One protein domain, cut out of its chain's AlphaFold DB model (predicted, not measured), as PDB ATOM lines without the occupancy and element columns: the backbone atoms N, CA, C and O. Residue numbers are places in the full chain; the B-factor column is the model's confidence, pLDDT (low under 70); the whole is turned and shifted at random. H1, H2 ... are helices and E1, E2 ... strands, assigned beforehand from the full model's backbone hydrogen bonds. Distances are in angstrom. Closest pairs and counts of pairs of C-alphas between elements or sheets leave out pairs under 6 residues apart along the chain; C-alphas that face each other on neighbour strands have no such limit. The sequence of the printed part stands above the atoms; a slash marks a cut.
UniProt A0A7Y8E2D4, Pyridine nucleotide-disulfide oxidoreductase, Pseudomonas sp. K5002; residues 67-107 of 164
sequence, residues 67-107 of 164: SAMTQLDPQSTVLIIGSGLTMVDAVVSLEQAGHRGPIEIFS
ATOM      1  N   SER A  67     -23.020   4.713  12.949       86.06
ATOM      2  CA  SER A  67     -24.070   4.202  13.839       86.06
ATOM      3  C   SER A  67     -25.122   3.416  13.059       86.06
ATOM      4  O   SER A  67     -25.490   2.315  13.468       86.06
ATOM      5  N   ALA A  68     -25.572   3.927  11.913       83.94
ATOM      6  CA  ALA A  68     -26.457   3.179  11.024       83.94
ATOM      7  C   ALA A  68     -25.789   1.893  10.511       83.94
ATOM      8  O   ALA A  68     -26.415   0.834  10.504       83.94
ATOM      9  N   MET A  69     -24.499   1.946  10.159       86.94
ATOM     10  CA  MET A  69     -23.763   0.766   9.686       86.94
ATOM     11  C   MET A  69     -23.619  -0.332  10.746       86.94
ATOM     12  O   MET A  69     -23.656  -1.508  10.394       86.94
ATOM     13  N   THR A  70     -23.514   0.007  12.037       89.06
ATOM     14  CA  THR A  70     -23.455  -1.006  13.115       89.06
ATOM     15  C   THR A  70     -24.740  -1.824  13.266       89.06
ATOM     16  O   THR A  70     -24.725  -2.872  13.908       89.06
ATOM     17  N   GLN A  71     -25.854  -1.369  12.679       88.94
ATOM     18  CA  GLN A  71     -27.124  -2.101  12.678       88.94
ATOM     19  C   GLN A  71     -27.208  -3.138  11.550       88.94
ATOM     20  O   GLN A  71     -28.121  -3.966  11.551       88.94
ATOM     21  N   LEU A  72     -26.284  -3.100  10.583       87.56
ATOM     22  CA  LEU A  72     -26.204  -4.095   9.518       87.56
ATOM     23  C   LEU A  72     -25.750  -5.438  10.091       87.56
ATOM     24  O   LEU A  72     -24.889  -5.491  10.969       87.56
ATOM     25  N   ASP A  73     -26.270  -6.537   9.540       91.56
ATOM     26  CA  ASP A  73     -25.690  -7.857   9.784       91.56
ATOM     27  C   ASP A  73     -24.210  -7.835   9.349       91.56
ATOM     28  O   ASP A  73     -23.931  -7.601   8.160       91.56
ATOM     29  N   PRO A  74     -23.256  -8.096  10.266       94.25
ATOM     30  CA  PRO A  74     -21.833  -8.086   9.956       94.25
ATOM     31  C   PRO A  74     -21.429  -9.037   8.831       94.25
ATOM     32  O   PRO A  74     -20.342  -8.863   8.299       94.25
ATOM     33  N   GLN A  75     -22.239 -10.038   8.479       96.25
ATOM     34  CA  GLN A  75     -21.939 -11.017   7.425       96.25
ATOM     35  C   GLN A  75     -22.734 -10.806   6.130       96.25
ATOM     36  O   GLN A  75     -22.516 -11.533   5.162       96.25
ATOM     37  N   SER A  76     -23.655  -9.841   6.096       92.62
ATOM     38  CA  SER A  76     -24.469  -9.584   4.903       92.62
ATOM     39  C   SER A  76     -23.632  -9.079   3.723       92.62
ATOM     40  O   SER A  76     -22.526  -8.579   3.900       92.62
ATOM     41  N   THR A  77     -24.147  -9.206   2.501       93.06
ATOM     42  CA  THR A  77     -23.513  -8.573   1.339       93.06
ATOM     43  C   THR A  77     -23.891  -7.097   1.289       93.06
ATOM     44  O   THR A  77     -25.078  -6.765   1.297       93.06
ATOM     45  N   VAL A  78     -22.896  -6.219   1.164       91.50
ATOM     46  CA  VAL A  78     -23.091  -4.779   0.955       91.50
ATOM     47  C   VAL A  78     -22.718  -4.408  -0.477       91.50
ATOM     48  O   VAL A  78     -21.606  -4.672  -0.929       91.50
ATOM     49  N   LEU A  79     -23.640  -3.755  -1.189       90.75
ATOM     50  CA  LEU A  79     -23.394  -3.194  -2.517       90.75
ATOM     51  C   LEU A  79     -23.122  -1.691  -2.414       90.75
ATOM     52  O   LEU A  79     -23.982  -0.929  -1.972       90.75
ATOM     53  N   ILE A  80     -21.967  -1.248  -2.906       89.94
ATOM     54  CA  ILE A  80     -21.637   0.170  -3.063       89.94
ATOM     55  C   ILE A  80     -21.760   0.559  -4.537       89.94
ATOM     56  O   ILE A  80     -21.107  -0.005  -5.418       89.94
ATOM     57  N   ILE A  81     -22.583   1.571  -4.813       87.62
ATOM     58  CA  ILE A  81     -22.754   2.124  -6.158       87.62
ATOM     59  C   ILE A  81     -21.855   3.352  -6.313       87.62
ATOM     60  O   ILE A  81     -22.107   4.417  -5.752       87.62
ATOM     61  N   GLY A  82     -20.824   3.210  -7.140       87.44
ATOM     62  CA  GLY A  82     -19.779   4.204  -7.347       87.44
ATOM     63  C   GLY A  82     -18.446   3.769  -6.745       87.44
ATOM     64  O   GLY A  82     -18.382   3.087  -5.733       87.44
ATOM     65  N   SER A  83     -17.358   4.187  -7.388       91.94
ATOM     66  CA  SER A  83     -15.982   3.815  -7.030       91.94
ATOM     67  C   SER A  83     -15.083   5.046  -6.850       91.94
ATOM     68  O   SER A  83     -13.897   5.016  -7.160       91.94
ATOM     69  N   GLY A  84     -15.670   6.167  -6.418       89.38
ATOM     70  CA  GLY A  84     -14.944   7.398  -6.087       89.38
ATOM     71  C   GLY A  84     -14.349   7.362  -4.677       89.38
ATOM     72  O   GLY A  84     -14.434   6.349  -3.991       89.38
ATOM     73  N   LEU A  85     -13.780   8.481  -4.217       89.88
ATOM     74  CA  LEU A  85     -13.178   8.552  -2.878       89.88
ATOM     75  C   LEU A  85     -14.198   8.269  -1.759       89.88
ATOM     76  O   LEU A  85     -13.882   7.536  -0.835       89.88
ATOM     77  N   THR A  86     -15.451   8.705  -1.920       88.06
ATOM     78  CA  THR A  86     -16.550   8.387  -0.990       88.06
ATOM     79  C   THR A  86     -16.794   6.882  -0.818       88.06
ATOM     80  O   THR A  86     -17.244   6.461   0.239       88.06
ATOM     81  N   MET A  87     -16.494   6.048  -1.825       92.38
ATOM     82  CA  MET A  87     -16.572   4.590  -1.656       92.38
ATOM     83  C   MET A  87     -15.507   4.099  -0.673       92.38
ATOM     84  O   MET A  87     -15.804   3.238   0.144       92.38
ATOM     85  N   VAL A  88     -14.298   4.671  -0.712       91.94
ATOM     86  CA  VAL A  88     -13.236   4.342   0.251       91.94
ATOM     87  C   VAL A  88     -13.682   4.716   1.659       91.94
ATOM     88  O   VAL A  88     -13.553   3.895   2.560       91.94
ATOM     89  N   ASP A  89     -14.269   5.904   1.829       90.50
ATOM     90  CA  ASP A  89     -14.818   6.332   3.119       90.50
ATOM     91  C   ASP A  89     -15.890   5.350   3.617       90.50
ATOM     92  O   ASP A  89     -15.829   4.906   4.758       90.50
ATOM     93  N   ALA A  90     -16.814   4.929   2.746       91.12
ATOM     94  CA  ALA A  90     -17.852   3.956   3.085       91.12
ATOM     95  C   ALA A  90     -17.276   2.594   3.509       91.12
ATOM     96  O   ALA A  90     -17.736   2.011   4.486       91.12
ATOM     97  N   VAL A  91     -16.262   2.089   2.797       93.69
ATOM     98  CA  VAL A  91     -15.582   0.831   3.148       93.69
ATOM     99  C   VAL A  91     -14.904   0.949   4.512       93.69
ATOM    100  O   VAL A  91     -15.076   0.068   5.349       93.69
ATOM    101  N   VAL A  92     -14.196   2.052   4.772       93.44
ATOM    102  CA  VAL A  92     -13.558   2.303   6.073       93.44
ATOM    103  C   VAL A  92     -14.605   2.392   7.189       93.44
ATOM    104  O   VAL A  92     -14.414   1.801   8.251       93.44
ATOM    105  N   SER A  93     -15.731   3.071   6.954       93.06
ATOM    106  CA  SER A  93     -16.843   3.146   7.909       93.06
ATOM    107  C   SER A  93     -17.453   1.766   8.197       93.06
ATOM    108  O   SER A  93     -17.708   1.443   9.356       93.06
ATOM    109  N   LEU A  94     -17.627   0.913   7.179       94.19
ATOM    110  CA  LEU A  94     -18.111  -0.466   7.339       94.19
ATOM    111  C   LEU A  94     -17.134  -1.320   8.157       94.19
ATOM    112  O   LEU A  94     -17.552  -2.061   9.050       94.19
ATOM    113  N   GLU A  95     -15.831  -1.202   7.893       94.44
ATOM    114  CA  GLU A  95     -14.798  -1.894   8.668       94.44
ATOM    115  C   GLU A  95     -14.825  -1.477  10.144       94.44
ATOM    116  O   GLU A  95     -14.792  -2.348  11.026       94.44
ATOM    117  N   GLN A  96     -14.942  -0.167  10.408       94.38
ATOM    118  CA  GLN A  96     -15.080   0.412  11.750       94.38
ATOM    119  C   GLN A  96     -16.369  -0.034  12.449       94.38
ATOM    120  O   GLN A  96     -16.347  -0.305  13.648       94.38
ATOM    121  N   ALA A  97     -17.468  -0.178  11.703       93.19
ATOM    122  CA  ALA A  97     -18.738  -0.706  12.195       93.19
ATOM    123  C   ALA A  97     -18.713  -2.224  12.465       93.19
ATOM    124  O   ALA A  97     -19.691  -2.780  12.963       93.19
ATOM    125  N   GLY A  98     -17.604  -2.911  12.166       95.19
ATOM    126  CA  GLY A  98     -17.439  -4.340  12.431       95.19
ATOM    127  C   GLY A  98     -17.940  -5.255  11.315       95.19
ATOM    128  O   GLY A  98     -17.995  -6.466  11.519       95.19
ATOM    129  N   HIS A  99     -18.259  -4.719  10.135       96.06
ATOM    130  CA  HIS A  99     -18.678  -5.519   8.989       96.06
ATOM    131  C   HIS A  99     -17.545  -6.433   8.490       96.06
ATOM    132  O   HIS A  99     -16.374  -6.049   8.464       96.06
ATOM    133  N   ARG A 100     -17.883  -7.671   8.133       96.56
ATOM    134  CA  ARG A 100     -16.970  -8.744   7.698       96.56
ATOM    135  C   ARG A 100     -17.500  -9.535   6.496       96.56
ATOM    136  O   ARG A 100     -16.806 -10.434   6.026       96.56
ATOM    137  N   GLY A 101     -18.712  -9.231   6.040       95.88
ATOM    138  CA  GLY A 101     -19.338  -9.832   4.877       95.88
ATOM    139  C   GLY A 101     -18.759  -9.309   3.559       95.88
ATOM    140  O   GLY A 101     -17.851  -8.470   3.548       95.88
ATOM    141  N   PRO A 102     -19.244  -9.831   2.422       97.00
ATOM    142  CA  PRO A 102     -18.784  -9.407   1.107       97.00
ATOM    143  C   PRO A 102     -19.167  -7.953   0.805       97.00
ATOM    144  O   PRO A 102     -20.320  -7.558   0.973       97.00
ATOM    145  N   ILE A 103     -18.218  -7.184   0.270       95.38
ATOM    146  CA  ILE A 103     -18.466  -5.838  -0.261       95.38
ATOM    147  C   ILE A 103     -18.314  -5.880  -1.783       95.38
ATOM    148  O   ILE A 103     -17.229  -6.139  -2.305       95.38
ATOM    149  N   GLU A 104     -19.401  -5.604  -2.496       94.38
ATOM    150  CA  GLU A 104     -19.429  -5.514  -3.954       94.38
ATOM    151  C   GLU A 104     -19.472  -4.050  -4.392       94.38
ATOM    152  O   GLU A 104     -20.219  -3.242  -3.845       94.38
ATOM    153  N   ILE A 105     -18.675  -3.690  -5.399       93.12
ATOM    154  CA  ILE A 105     -18.596  -2.314  -5.900       93.12
ATOM    155  C   ILE A 105     -19.030  -2.291  -7.359       93.12
ATOM    156  O   ILE A 105     -18.401  -2.914  -8.217       93.12
ATOM    157  N   PHE A 106     -20.057  -1.501  -7.664       90.38
ATOM    158  CA  PHE A 106     -20.480  -1.249  -9.036       90.38
ATOM    159  C   PHE A 106     -19.958   0.104  -9.519       90.38
ATOM    160  O   PHE A 106     -20.364   1.163  -9.038       90.38
ATOM    161  N   SER A 107     -19.064   0.086 -10.509       88.94
ATOM    162  CA  SER A 107     -18.507   1.297 -11.113       88.94
ATOM    163  C   SER A 107     -19.017   1.497 -12.532       88.94
ATOM    164  O   SER A 107     -18.862   0.625 -13.382       88.94
TER     165      SER A 107
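This is residues 67 to 107 of the 164 residues of the protein "Pyridine nucleotide-disulfide oxidoreductase" of Pseudomonas sp. K5002 (UniProt A0A7Y8E2D4). Picture a small slab of two parallel strands, E1 and E2, side by side, with one helix, H1, running back along one face of it. The chain goes out along E1, folds back along H1 and goes out again along E2, while residues 67 to 77 cross the end where H1 finishes and the strands begin. The printed part has 41 residues with one named helix and two named strands, in the order E1, H1, E2, and the class is mixed, helices and strands, with under half of the residues in named elements. It is compact, with a radius of gyration of the C-alphas of 9.6 A and spans of 24 by 16 by 13 A.

Look first at E1, residues 78 to 81, and E2, residues 103 to 106, parallel neighbours at 22 degrees. C-alphas 79 and 104 face each other at 4.8 A, and N 80 and O 104 are within hydrogen-bond range at 2.8 A, as are N 104 and O 78 at 2.9 A. Between the strands along the chain comes H1, residues 85 to 96, whose O i to N i+4 pairs are each within hydrogen-bond range. The closest C-alphas of E1 and H1 are those of Ile 80 and Met 87, 6.9 A apart. E1, H1 and E2 make a strand-helix-strand unit, two parallel neighbour strands with a helix between them along the chain, and its crossover is right-handed.

Find C-alpha 78 at (-23.091, -4.779, 0.955); from there E1 runs 9.9 A to C-alpha 81. H1 starts at C-alpha 85, at (-13.178, 8.552, -2.878), and spans 16.8 A to C-alpha 96. E2 covers 10.1 A and ends at C-alpha 106, at (-20.480, -1.249, -9.036).

The C-alphas of Ser 67 and Ser 107 are the two farthest apart, at 25.7 A. The printed part has no cut; the link from E1 to H1 is tight and that from H1 to E2 is short. The mean pLDDT of the printed part is 91.8, and no printed residue is under 70.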